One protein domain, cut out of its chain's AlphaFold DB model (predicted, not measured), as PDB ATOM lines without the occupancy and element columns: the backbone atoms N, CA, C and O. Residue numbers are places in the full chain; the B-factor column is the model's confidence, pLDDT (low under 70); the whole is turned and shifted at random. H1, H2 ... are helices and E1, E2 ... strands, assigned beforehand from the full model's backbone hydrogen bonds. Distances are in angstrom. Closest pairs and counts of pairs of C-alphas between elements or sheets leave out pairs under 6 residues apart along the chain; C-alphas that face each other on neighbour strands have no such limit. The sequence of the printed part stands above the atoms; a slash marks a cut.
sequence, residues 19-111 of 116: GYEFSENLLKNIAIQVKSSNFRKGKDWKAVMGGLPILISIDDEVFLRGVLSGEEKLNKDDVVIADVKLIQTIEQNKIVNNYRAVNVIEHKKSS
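Overview. This is residues 19 to 111 of the 116 residues of an uncharacterized protein of Sutterellaceae bacterium (UniProt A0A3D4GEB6). A small closed barrel of five strands is drawn out at one end, where E1, E4 and E5 run on side by side; H1 packs outside, on E5. The 93 printed residues, with E1, E2, E3, H1, E4, E5 in that order, are mostly strand and compact, radius of gyration of the C-alphas 13.3 A, spanning 42 by 25 by 23 A. E1, E2 and E3 form a meander, each strand the antiparallel neighbour of the one before.

Along the chain. E1, residues 20 to 34, 29.0 A, begins at C-alpha 20 (-11.439, 41.048, -16.042). E2 is 45 to 49, E3 52 to 58, H1 61 to 69, E4 79 to 91, 30.3 A. E5, 94 to 108, 34.1 A, ends at C-alpha 108 (-44.859, 39.480, -28.450).

Arrangement. E3 and E5 are parallel, N 57 and O 99 being 2.9 A apart, within hydrogen-bond range. E4 and E1 are antiparallel, N 27 and O 84 at 2.8 A. The hairpin E4 and E5 has N 85 and O 100 at 2.8 A. H1, with every O i to N i+4 pair within range, has height 8.7 A over the sheet.

Size, cuts and confidence. The printed part has no cut; residue 19 is under pLDDT 70.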
ATOM      1  N   GLY A  19     -13.903  41.043 -11.756       67.06
ATOM      2  CA  GLY A  19     -13.452  40.213 -12.878       67.06
ATOM      3  C   GLY A  19     -12.896  41.025 -14.056       67.06
ATOM      4  O   GLY A  19     -13.261  42.181 -14.269       67.06
ATOM      5  N   TYR A  20     -12.010  40.415 -14.848       84.06
ATOM      6  CA  TYR A  20     -11.439  41.048 -16.042       84.06
ATOM      7  C   TYR A  20     -12.413  40.933 -17.220       84.06
ATOM      8  O   TYR A  20     -12.669  39.825 -17.693       84.06
ATOM      9  N   GLU A  21     -12.950  42.056 -17.699       91.31
ATOM     10  CA  GLU A  21     -13.726  42.106 -18.943       91.31
ATOM     11  C   GLU A  21     -12.800  41.938 -20.152       91.31
ATOM     12  O   GLU A  21     -11.843  42.694 -20.322       91.31
ATOM     13  N   PHE A  22     -13.083  40.944 -20.995       92.19
ATOM     14  CA  PHE A  22     -12.251  40.629 -22.163       92.19
ATOM     15  C   PHE A  22     -13.008  40.697 -23.489       92.19
ATOM     16  O   PHE A  22     -12.386  40.663 -24.553       92.19
ATOM     17  N   SER A  23     -14.341  40.750 -23.451       94.38
ATOM     18  CA  SER A  23     -15.160  40.847 -24.654       94.38
ATOM     19  C   SER A  23     -16.456  41.597 -24.393       94.38
ATOM     20  O   SER A  23     -17.124  41.383 -23.382       94.38
ATOM     21  N   GLU A  24     -16.833  42.416 -25.368       96.00
ATOM     22  CA  GLU A  24     -18.109  43.107 -25.437       96.00
ATOM     23  C   GLU A  24     -18.670  42.939 -26.855       96.00
ATOM     24  O   GLU A  24     -17.990  43.235 -27.837       96.00
ATOM     25  N   ASN A  25     -19.909  42.454 -26.973       96.69
ATOM     26  CA  ASN A  25     -20.575  42.245 -28.259       96.69
ATOM     27  C   ASN A  25     -22.011  42.769 -28.234       96.69
ATOM     28  O   ASN A  25     -22.720  42.619 -27.239       96.69
ATOM     29  N   LEU A  26     -22.467  43.315 -29.364       97.75
ATOM     30  CA  LEU A  26     -23.868  43.668 -29.580       97.75
ATOM     31  C   LEU A  26     -24.532  42.613 -30.466       97.75
ATOM     32  O   LEU A  26     -24.301  42.554 -31.674       97.75
ATOM     33  N   LEU A  27     -25.368  41.783 -29.856       96.94
ATOM     34  CA  LEU A  27     -26.174  40.774 -30.527       96.94
ATOM     35  C   LEU A  27     -27.486  41.422 -30.974       96.94
ATOM     36  O   LEU A  27     -28.213  41.955 -30.142       96.94
ATOM     37  N   LYS A  28     -27.799  41.395 -32.270       97.38
ATOM     38  CA  LYS A  28     -28.988  42.076 -32.803       97.38
ATOM     39  C   LYS A  28     -30.180  41.145 -32.970       97.38
ATOM     40  O   LYS A  28     -29.997  39.991 -33.349       97.38
ATOM     41  N   ASN A  29     -31.390  41.681 -32.788       96.44
ATOM     42  CA  ASN A  29     -32.659  40.969 -33.013       96.44
ATOM     43  C   ASN A  29     -32.769  39.632 -32.254       96.44
ATOM     44  O   ASN A  29     -33.225  38.621 -32.794       96.44
ATOM     45  N   ILE A  30     -32.331  39.607 -30.999       97.00
ATOM     46  CA  ILE A  30     -32.341  38.399 -30.178       97.00
ATOM     47  C   ILE A  30     -33.705  38.224 -29.522       97.00
ATOM     48  O   ILE A  30     -34.195  39.123 -28.844       97.00
ATOM     49  N   ALA A  31     -34.293  37.039 -29.694       96.25
ATOM     50  CA  ALA A  31     -35.515  36.640 -29.010       96.25
ATOM     51  C   ALA A  31     -35.209  36.133 -27.592       96.25
ATOM     52  O   ALA A  31     -34.441  35.185 -27.400       96.25
ATOM     53  N   ILE A  32     -35.847  36.757 -26.607       95.75
ATOM     54  CA  ILE A  32     -35.714  36.467 -25.182       95.75
ATOM     55  C   ILE A  32     -37.093  36.089 -24.651       95.75
ATOM     56  O   ILE A  32     -38.010  36.908 -24.655       95.75
ATOM     57  N   GLN A  33     -37.251  34.855 -24.179       95.56
ATOM     58  CA  GLN A  33     -38.496  34.405 -23.563       95.56
ATOM     59  C   GLN A  33     -38.471  34.645 -22.052       95.56
ATOM     60  O   GLN A  33     -37.576  34.168 -21.348       95.56
ATOM     61  N   VAL A  34     -39.486  35.328 -21.534       93.62
ATOM     62  CA  VAL A  34     -39.618  35.643 -20.108       93.62
ATOM     63  C   VAL A  34     -39.949  34.384 -19.305       93.62
ATOM     64  O   VAL A  34     -40.890  33.662 -19.630       93.62
ATOM     65  N   LYS A  35     -39.227  34.122 -18.206       92.69
ATOM     66  CA  LYS A  35     -39.547  33.008 -17.285       92.69
ATOM     67  C   LYS A  35     -40.075  33.442 -15.927       92.69
ATOM     68  O   LYS A  35     -40.683  32.631 -15.230       92.69
ATOM     69  N   SER A  36     -39.884  34.703 -15.556       84.06
ATOM     70  CA  SER A  36     -40.420  35.290 -14.329       84.06
ATOM     71  C   SER A  36     -40.840  36.729 -14.589       84.06
ATOM     72  O   SER A  36     -40.076  37.484 -15.181       84.06
ATOM     73  N   SER A  37     -42.021  37.105 -14.102       71.56
ATOM     74  CA  SER A  37     -42.584  38.451 -14.244       71.56
ATOM     75  C   SER A  37     -42.234  39.404 -13.091       71.56
ATOM     76  O   SER A  37     -42.811  40.482 -12.976       71.56
ATOM     77  N   ASN A  38     -41.304  39.031 -12.202       75.81
ATOM     78  CA  ASN A  38     -40.884  39.904 -11.101       75.81
ATOM     79  C   ASN A  38     -39.852  40.932 -11.587       75.81
ATOM     80  O   ASN A  38     -38.645  40.757 -11.411       75.81
ATOM     81  N   PHE A  39     -40.357  41.982 -12.229       73.38
ATOM     82  CA  PHE A  39     -39.567  43.053 -12.822       73.38
ATOM     83  C   PHE A  39     -39.210  44.130 -11.806       73.38
ATOM     84  O   PHE A  39     -40.075  44.683 -11.127       73.38
ATOM     85  N   ARG A  40     -37.917  44.458 -11.720       73.25
ATOM     86  CA  ARG A  40     -37.408  45.595 -10.946       73.25
ATOM     87  C   ARG A  40     -36.266  46.246 -11.712       73.25
ATOM     88  O   ARG A  40     -35.389  45.542 -12.209       73.25
ATOM     89  N   LYS A  41     -36.256  47.582 -11.786       75.88
ATOM     90  CA  LYS A  41     -35.151  48.331 -12.404       75.88
ATOM     91  C   LYS A  41     -33.823  47.929 -11.743       75.88
ATOM     92  O   LYS A  41     -33.746  47.856 -10.517       75.88
ATOM     93  N   GLY A  42     -32.800  47.659 -12.555       76.50
ATOM     94  CA  GLY A  42     -31.456  47.296 -12.083       76.50
ATOM     95  C   GLY A  42     -31.336  45.896 -11.466       76.50
ATOM     96  O   GLY A  42     -30.390  45.642 -10.723       76.50
ATOM     97  N   LYS A  43     -32.297  44.998 -11.716       85.00
ATOM     98  CA  LYS A  43     -32.219  43.589 -11.314       85.00
ATOM     99  C   LYS A  43     -32.265  42.679 -12.524       85.00
ATOM    100  O   LYS A  43     -33.000  42.944 -13.473       85.00
ATOM    101  N   ASP A  44     -31.543  41.571 -12.415       89.25
ATOM    102  CA  ASP A  44     -31.557  40.567 -13.459       89.25
ATOM    103  C   ASP A  44     -32.875  39.782 -13.437       89.25
ATOM    104  O   ASP A  44     -33.321  39.302 -12.388       89.25
ATOM    105  N   TRP A  45     -33.498  39.618 -14.603       89.38
ATOM    106  CA  TRP A  45     -34.613  38.687 -14.816       89.38
ATOM    107  C   TRP A  45     -34.110  37.296 -15.205       89.38
ATOM    108  O   TRP A  45     -33.044  37.115 -15.791       89.38
ATOM    109  N   LYS A  46     -34.936  36.290 -14.912       92.69
ATOM    110  CA  LYS A  46     -34.769  34.946 -15.461       92.69
ATOM    111  C   LYS A  46     -35.460  34.883 -16.813       92.69
ATOM    112  O   LYS A  46     -36.670  35.113 -16.898       92.69
ATOM    113  N   ALA A  47     -34.707  34.509 -17.834       94.81
ATOM    114  CA  ALA A  47     -35.208  34.366 -19.187       94.81
ATOM    115  C   ALA A  47     -34.603  33.140 -19.874       94.81
ATOM    116  O   ALA A  47     -33.751  32.449 -19.314       94.81
ATOM    117  N   VAL A  48     -35.066  32.867 -21.088       95.38
ATOM    118  CA  VAL A  48     -34.484  31.875 -21.987       95.38
ATOM    119  C   VAL A  48     -34.091  32.551 -23.296       95.38
ATOM    120  O   VAL A  48     -34.893  33.273 -23.882       95.38
ATOM    121  N   MET A  49     -32.876  32.281 -23.765       94.06
ATOM    122  CA  MET A  49     -32.350  32.728 -25.057       94.06
ATOM    123  C   MET A  49     -31.826  31.506 -25.811       94.06
ATOM    124  O   MET A  49     -30.966  30.790 -25.304       94.06
ATOM    125  N   GLY A  50     -32.379  31.222 -26.994       87.44
ATOM    126  CA  GLY A  50     -31.985  30.041 -27.777       87.44
ATOM    127  C   GLY A  50     -32.151  28.710 -27.027       87.44
ATOM    128  O   GLY A  50     -31.345  27.803 -27.201       87.44
ATOM    129  N   GLY A  51     -33.148  28.604 -26.140       89.06
ATOM    130  CA  GLY A  51     -33.377  27.419 -25.300       89.06
ATOM    131  C   GLY A  51     -32.530  27.353 -24.022       89.06
ATOM    132  O   GLY A  51     -32.804  26.517 -23.164       89.06
ATOM    133  N   LEU A  52     -31.560  28.254 -23.843       92.62
ATOM    134  CA  LEU A  52     -30.704  28.289 -22.659       92.62
ATOM    135  C   LEU A  52     -31.239  29.267 -21.605       92.62
ATOM    136  O   LEU A  52     -31.565  30.406 -21.949       92.62
ATOM    137  N   PRO A  53     -31.318  28.863 -20.325       94.62
ATOM    138  CA  PRO A  53     -31.672  29.774 -19.249       94.62
ATOM    139  C   PRO A  53     -30.556  30.799 -19.043       94.62
ATOM    140  O   PRO A  53     -29.384  30.442 -18.930       94.62
ATOM    141  N   ILE A  54     -30.934  32.069 -18.951       94.88
ATOM    142  CA  ILE A  54     -30.014  33.180 -18.719       94.88
ATOM    143  C   ILE A  54     -30.548  34.119 -17.638       94.88
ATOM    144  O   ILE A  54     -31.757  34.208 -17.392       94.88
ATOM    145  N   LEU A  55     -29.615  34.829 -17.009       93.62
ATOM    146  CA  LEU A  55     -29.883  36.058 -16.278       93.62
ATOM    147  C   LEU A  55     -29.548  37.223 -17.206       93.62
ATOM    148  O   LEU A  55     -28.504  37.218 -17.855       93.62
ATOM    149  N   ILE A  56     -30.459  38.177 -17.313       94.00
ATOM    150  CA  ILE A  56     -30.314  39.334 -18.200       94.00
ATOM    151  C   ILE A  56     -30.794  40.592 -17.465       94.00
ATOM    152  O   ILE A  56     -31.577  40.501 -16.534       94.00
ATOM    153  N   SER A  57     -30.344  41.778 -17.826       93.75
ATOM    154  CA  SER A  57     -30.964  43.029 -17.375       93.75
ATOM    155  C   SER A  57     -31.631  43.717 -18.563       93.75
ATOM    156  O   SER A  57     -31.337  43.398 -19.714       93.75
ATOM    157  N   ILE A  58     -32.568  44.626 -18.307       92.00
ATOM    158  CA  ILE A  58     -33.098  45.522 -19.338       92.00
ATOM    159  C   ILE A  58     -32.565  46.908 -19.014       92.00
ATOM    160  O   ILE A  58     -32.741  47.377 -17.891       92.00
ATOM    161  N   ASP A  59     -31.925  47.545 -19.983       93.69
ATOM    162  CA  ASP A  59     -31.465  48.930 -19.888       93.69
ATOM    163  C   ASP A  59     -32.266  49.879 -20.776       93.69
ATOM    164  O   ASP A  59     -32.097  51.092 -20.672       93.69
ATOM    165  N   ASP A  60     -33.137  49.349 -21.637       94.38
ATOM    166  CA  ASP A  60     -34.085  50.160 -22.392       94.38
ATOM    167  C   ASP A  60     -35.046  50.867 -21.425       94.38
ATOM    168  O   ASP A  60     -36.017  50.292 -20.920       94.38
ATOM    169  N   GLU A  61     -34.744  52.131 -21.133       92.94
ATOM    170  CA  GLU A  61     -35.496  52.925 -20.169       92.94
ATOM    171  C   GLU A  61     -36.924  53.222 -20.630       92.94
ATOM    172  O   GLU A  61     -37.815  53.365 -19.788       92.94
ATOM    173  N   VAL A  62     -37.163  53.309 -21.943       94.06
ATOM    174  CA  VAL A  62     -38.492  53.593 -22.493       94.06
ATOM    175  C   VAL A  62     -39.398  52.396 -22.255       94.06
ATOM    176  O   VAL A  62     -40.479  52.555 -21.682       94.06
ATOM    177  N   PHE A  63     -38.927  51.203 -22.618       93.44
ATOM    178  CA  PHE A  63     -39.653  49.962 -22.387       93.44
ATOM    179  C   PHE A  63     -39.851  49.697 -20.889       93.44
ATOM    180  O   PHE A  63     -40.969  49.439 -20.440       93.44
ATOM    181  N   LEU A  64     -38.792  49.845 -20.082       91.31
ATOM    182  CA  LEU A  64     -38.875  49.689 -18.629       91.31
ATOM    183  C   LEU A  64     -39.900  50.626 -17.998       91.31
ATOM    184  O   LEU A  64     -40.643  50.204 -17.115       91.31
ATOM    185  N   ARG A  65     -39.951  51.891 -18.425       91.94
ATOM    186  CA  ARG A  65     -40.937  52.846 -17.916       91.94
ATOM    187  C   ARG A  65     -42.360  52.385 -18.222       91.94
ATOM    188  O   ARG A  65     -43.184  52.469 -17.321       91.94
ATOM    189  N   GLY A  66     -42.621  51.866 -19.424       93.31
ATOM    190  CA  GLY A  66     -43.924  51.299 -19.789       93.31
ATOM    191  C   GLY A  66     -44.309  50.095 -18.923       93.31
ATOM    192  O   GLY A  66     -45.446  49.987 -18.471       93.31
ATOM    193  N   VAL A  67     -43.349  49.217 -18.613       90.44
ATOM    194  CA  VAL A  67     -43.583  48.068 -17.719       90.44
ATOM    195  C   VAL A  67     -43.849  48.522 -16.280       90.44
ATOM    196  O   VAL A  67     -44.759  48.019 -15.625       90.44
ATOM    197  N   LEU A  68     -43.077  49.488 -15.774       88.50
ATOM    198  CA  LEU A  68     -43.202  49.991 -14.402       88.50
ATOM    199  C   LEU A  68     -44.455  50.853 -14.190       88.50
ATOM    200  O   LEU A  68     -44.989  50.864 -13.083       88.50
ATOM    201  N   SER A  69     -44.926  51.565 -15.219       91.31
ATOM    202  CA  SER A  69     -46.192  52.312 -15.183       91.31
ATOM    203  C   SER A  69     -47.418  51.404 -15.335       91.31
ATOM    204  O   SER A  69     -48.523  51.804 -14.971       91.31
ATOM    205  N   GLY A  70     -47.232  50.184 -15.847       89.25
ATOM    206  CA  GLY A  70     -48.302  49.234 -16.149       89.25
ATOM    207  C   GLY A  70     -48.961  49.436 -17.519       89.25
ATOM    208  O   GLY A  70     -49.927  48.733 -17.821       89.25
ATOM    209  N   GLU A  71     -48.453  50.362 -18.339       91.62
ATOM    210  CA  GLU A  71     -48.858  50.542 -19.743       91.62
ATOM    211  C   GLU A  71     -48.482  49.319 -20.590       91.62
ATOM    212  O   GLU A  71     -49.256  48.884 -21.442       91.62
ATOM    213  N   GLU A  72     -47.323  48.725 -20.302       89.94
ATOM    214  CA  GLU A  72     -46.855  47.479 -20.896       89.94
ATOM    215  C   GLU A  72     -46.944  46.343 -19.872       89.94
ATOM    216  O   GLU A  72     -46.521  46.476 -18.722       89.94
ATOM    217  N   LYS A  73     -47.494  45.197 -20.281       89.31
ATOM    218  CA  LYS A  73     -47.647  44.033 -19.398       89.31
ATOM    219  C   LYS A  73     -46.787  42.899 -19.904       89.31
ATOM    220  O   LYS A  73     -47.202  42.173 -20.800       89.31
ATOM    221  N   LEU A  74     -45.642  42.737 -19.262       88.44
ATOM    222  CA  LEU A  74     -44.687  41.683 -19.552       88.44
ATOM    223  C   LEU A  74     -44.949  40.474 -18.644       88.44
ATOM    224  O   LEU A  74     -44.734  40.519 -17.431       88.44
ATOM    225  N   ASN A  75     -45.457  39.395 -19.224       90.81
ATOM    226  CA  ASN A  75     -45.874  38.188 -18.519       90.81
ATOM    227  C   ASN A  75     -44.890  37.045 -18.752       90.81
ATOM    228  O   ASN A  75     -43.995  37.100 -19.592       90.81
ATOM    229  N   LYS A  76     -45.068  35.972 -17.984       90.88
ATOM    230  CA  LYS A  76     -44.351  34.724 -18.227       90.88
ATOM    231  C   LYS A  76     -44.659  34.213 -19.643       90.88
ATOM    232  O   LYS A  76     -45.804  34.254 -20.075       90.88
ATOM    233  N   ASP A  77     -43.627  33.702 -20.306       92.31
ATOM    234  CA  ASP A  77     -43.629  33.135 -21.656       92.31
ATOM    235  C   ASP A  77     -43.896  34.135 -22.798       92.31
ATOM    236  O   ASP A  77     -43.833  33.739 -23.965       92.31
ATOM    237  N   ASP A  78     -44.069  35.427 -22.494       93.62
ATOM    238  CA  ASP A  78     -43.956  36.497 -23.487       93.62
ATOM    239  C   ASP A  78     -42.528  36.521 -24.071       93.62
ATOM    240  O   ASP A  78     -41.555  36.105 -23.425       93.62
ATOM    241  N   VAL A  79     -42.396  36.991 -25.314       94.62
ATOM    242  CA  VAL A  79     -41.115  37.078 -26.025       94.62
ATOM    243  C   VAL A  79     -40.788  38.530 -26.322       94.62
ATOM    244  O   VAL A  79     -41.558  39.242 -26.963       94.62
ATOM    245  N   VAL A  80     -39.601  38.947 -25.899       95.31
ATOM    246  CA  VAL A  80     -39.023  40.250 -26.211       95.31
ATOM    247  C   VAL A  80     -37.959  40.050 -27.281       95.31
ATOM    248  O   VAL A  80     -37.033  39.263 -27.088       95.31
ATOM    249  N   ILE A  81     -38.090  40.740 -28.409       97.19
ATOM    250  CA  ILE A  81     -37.032  40.841 -29.415       97.19
ATOM    251  C   ILE A  81     -36.264  42.124 -29.137       97.19
ATOM    252  O   ILE A  81     -36.853  43.205 -29.108       97.19
ATOM    253  N   ALA A  82     -34.959  42.008 -28.915       97.56
ATOM    254  CA  ALA A  82     -34.121  43.135 -28.533       97.56
ATOM    255  C   ALA A  82     -32.711  43.030 -29.114       97.56
ATOM    256  O   ALA A  82     -32.218  41.938 -29.412       97.56
ATOM    257  N   ASP A  83     -32.031  44.167 -29.199       98.19
ATOM    258  CA  ASP A  83     -30.576  44.167 -29.254       98.19
ATOM    259  C   ASP A  83     -30.028  43.934 -27.838       98.19
ATOM    260  O   ASP A  83     -30.432  44.585 -26.868       98.19
ATOM    261  N   VAL A  84     -29.111  42.977 -27.716       97.56
ATOM    262  CA  VAL A  84     -28.549  42.513 -26.448       97.56
ATOM    263  C   VAL A  84     -27.053  42.754 -26.431       97.56
ATOM    264  O   VAL A  84     -26.306  42.225 -27.253       97.56
ATOM    265  N   LYS A  85     -26.606  43.513 -25.441       97.62
ATOM    266  CA  LYS A  85     -25.199  43.656 -25.105       97.62
ATOM    267  C   LYS A  85     -24.754  42.435 -24.296       97.62
ATOM    268  O   LYS A  85     -25.295  42.180 -23.223       97.62
ATOM    269  N   LEU A  86     -23.799  41.677 -24.824       96.88
ATOM    270  CA  LEU A  86     -23.121  40.578 -24.140       96.88
ATOM    271  C   LEU A  86     -21.747  41.065 -23.686       96.88
ATOM    272  O   LEU A  86     -20.885  41.346 -24.516       96.88
ATOM    273  N   ILE A  87     -21.559  41.129 -22.376       95.81
ATOM    274  CA  ILE A  87     -20.285  41.441 -21.732       95.81
ATOM    275  C   ILE A  87     -19.746  40.143 -21.137       95.81
ATOM    276  O   ILE A  87     -20.472  39.437 -20.436       95.81
ATOM    277  N   GLN A  88     -18.494  39.809 -21.433       95.94
ATOM    278  CA  GLN A  88     -17.854  38.598 -20.934       95.94
ATOM    279  C   GLN A  88     -16.671  38.954 -20.040       95.94
ATOM    280  O   GLN A  88     -15.728  39.629 -20.465       95.94
ATOM    281  N   THR A  89     -16.719  38.458 -18.806       95.25
ATOM    282  CA  THR A  89     -15.660  38.614 -17.809       95.25
ATOM    283  C   THR A  89     -15.003  37.270 -17.508       95.25
ATOM    284  O   THR A  89     -15.608  36.207 -17.670       95.25
ATOM    285  N   ILE A  90     -13.739  37.302 -17.087       93.19
ATOM    286  CA  ILE A  90     -13.063  36.160 -16.474       93.19
ATOM    287  C   ILE A  90     -13.103  36.349 -14.961       93.19
ATOM    288  O   ILE A  90     -12.465  37.251 -14.416       93.19
ATOM    289  N   GLU A  91     -13.816  35.455 -14.284       92.12
ATOM    290  CA  GLU A  91     -13.923  35.399 -12.829       92.12
ATOM    291  C   GLU A  91     -13.543  33.999 -12.362       92.12
ATOM    292  O   GLU A  91     -14.074  33.006 -12.856       92.12
ATOM    293  N   GLN A  92     -12.590  33.895 -11.430       89.94
ATOM    294  CA  GLN A  92     -12.136  32.604 -10.888       89.94
ATOM    295  C   GLN A  92     -11.814  31.562 -11.984       89.94
ATOM    296  O   GLN A  92     -12.164  30.386 -11.868       89.94
ATOM    297  N   ASN A  93     -11.155  32.004 -13.064       89.00
ATOM    298  CA  ASN A  93     -10.797  31.188 -14.233       89.00
ATOM    299  C   ASN A  93     -12.002  30.598 -15.004       89.00
ATOM    300  O   ASN A  93     -11.879  29.573 -15.674       89.00
ATOM    301  N   LYS A  94     -13.175  31.236 -14.912       92.69
ATOM    302  CA  LYS A  94     -14.386  30.914 -15.676       92.69
ATOM    303  C   LYS A  94     -14.842  32.129 -16.471       92.69
ATOM    304  O   LYS A  94     -14.691  33.257 -16.014       92.69
ATOM    305  N   ILE A  95     -15.429  31.877 -17.638       94.06
ATOM    306  CA  ILE A  95     -16.122  32.911 -18.405       94.06
ATOM    307  C   ILE A  95     -17.497  33.114 -17.776       94.06
ATOM    308  O   ILE A  95     -18.281  32.167 -17.675       94.06
ATOM    309  N   VAL A  96     -17.779  34.344 -17.366       93.81
ATOM    310  CA  VAL A  96     -19.087  34.782 -16.890       93.81
ATOM    311  C   VAL A  96     -19.682  35.703 -17.948       93.81
ATOM    312  O   VAL A  96     -19.019  36.616 -18.436       93.81
ATOM    313  N   ASN A  97     -20.931  35.433 -18.330       94.12
ATOM    314  CA  ASN A  97     -21.658  36.222 -19.318       94.12
ATOM    315  C   ASN A  97     -22.661  37.127 -18.602       94.12
ATOM    316  O   ASN A  97     -23.521  36.640 -17.866       94.12
ATOM    317  N   ASN A  98     -22.589  38.424 -18.873       94.31
ATOM    318  CA  ASN A  98     -23.591  39.401 -18.484       94.31
ATOM    319  C   ASN A  98     -24.351  39.851 -19.737       94.31
ATOM    320  O   ASN A  98     -23.758  40.338 -20.701       94.31
ATOM    321  N   TYR A  99     -25.663  39.646 -19.731       95.94
ATOM    322  CA  TYR A  99     -26.544  40.006 -20.833       95.94
ATOM    323  C   TYR A  99     -27.354  41.237 -20.448       95.94
ATOM    324  O   TYR A  99     -27.963  41.268 -19.380       95.94
ATOM    325  N   ARG A 100     -27.428  42.219 -21.345       95.56
ATOM    326  CA  ARG A 100     -28.201  43.445 -21.136       95.56
ATOM    327  C   ARG A 100     -29.022  43.764 -22.382       95.56
ATOM    328  O   ARG A 100     -28.456  44.006 -23.443       95.56
ATOM    329  N   ALA A 101     -30.346  43.729 -22.289       95.38
ATOM    330  CA  ALA A 101     -31.236  44.170 -23.360       95.38
ATOM    331  C   ALA A 101     -31.218  45.703 -23.417       95.38
ATOM    332  O   ALA A 101     -31.767  46.365 -22.535       95.38
ATOM    333  N   VAL A 102     -30.554  46.258 -24.429       96.94
ATOM    334  CA  VAL A 102     -30.290  47.705 -24.534       96.94
ATOM    335  C   VAL A 102     -31.294  48.441 -25.416       96.94
ATOM    336  O   VAL A 102     -31.428  49.652 -25.295       96.94
ATOM    337  N   ASN A 103     -31.987  47.722 -26.299       97.81
ATOM    338  CA  ASN A 103     -32.985  48.279 -27.206       97.81
ATOM    339  C   ASN A 103     -34.051  47.219 -27.498       97.81
ATOM    340  O   ASN A 103     -33.746  46.211 -28.139       97.81
ATOM    341  N   VAL A 104     -35.273  47.418 -27.012       96.81
ATOM    342  CA  VAL A 104     -36.404  46.518 -27.252       96.81
ATOM    343  C   VAL A 104     -37.080  46.901 -28.563       96.81
ATOM    344  O   VAL A 104     -37.629  47.987 -28.715       96.81
ATOM    345  N   ILE A 105     -37.047  45.976 -29.516       97.75
ATOM    346  CA  ILE A 105     -37.558  46.165 -30.876       97.75
ATOM    347  C   ILE A 105     -39.021  45.734 -30.952       97.75
ATOM    348  O   ILE A 105     -39.840  46.398 -31.582       97.75
ATOM    349  N   GLU A 106     -39.356  44.611 -30.314       96.44
ATOM    350  CA  GLU A 106     -40.702  44.051 -30.347       96.44
ATOM    351  C   GLU A 106     -41.020  43.311 -29.045       96.44
ATOM    352  O   GLU A 106     -40.166  42.631 -28.472       96.44
ATOM    353  N   HIS A 107     -42.274  43.394 -28.606       94.88
ATOM    354  CA  HIS A 107     -42.812  42.597 -27.512       94.88
ATOM    355  C   HIS A 107     -44.007  41.776 -28.011       94.88
ATOM    356  O   HIS A 107     -45.056  42.319 -28.358       94.88
ATOM    357  N   LYS A 108     -43.837  40.451 -28.049       94.19
ATOM    358  CA  LYS A 108     -44.859  39.480 -28.450       94.19
ATOM    359  C   LYS A 108     -45.460  38.828 -27.221       94.19
ATOM    360  O   LYS A 108     -44.756  38.172 -26.452       94.19
ATOM    361  N   LYS A 109     -46.778  38.943 -27.080       92.31
ATOM    362  CA  LYS A 109     -47.495  38.274 -25.995       92.31
ATOM    363  C   LYS A 109     -47.526  36.776 -26.247       92.31
ATOM    364  O   LYS A 109     -47.709  36.335 -27.377       92.31
ATOM    365  N   SER A 110     -47.430  35.996 -25.183       86.25
ATOM    366  CA  SER A 110     -47.604  34.541 -25.179       86.25
ATOM    367  C   SER A 110     -48.861  34.096 -25.932       86.25
ATOM    368  O   SER A 110     -48.806  33.143 -26.701       86.25
ATOM    369  N   SER A 111     -49.969  34.835 -25.817       80.62
ATOM    370  CA  SER A 111     -51.213  34.572 -26.559       80.62
ATOM    371  C   SER A 111     -51.114  34.758 -28.078       80.62
ATOM    372  O   SER A 111     -51.952  34.243 -28.812       80.62
TER     373      SER A 111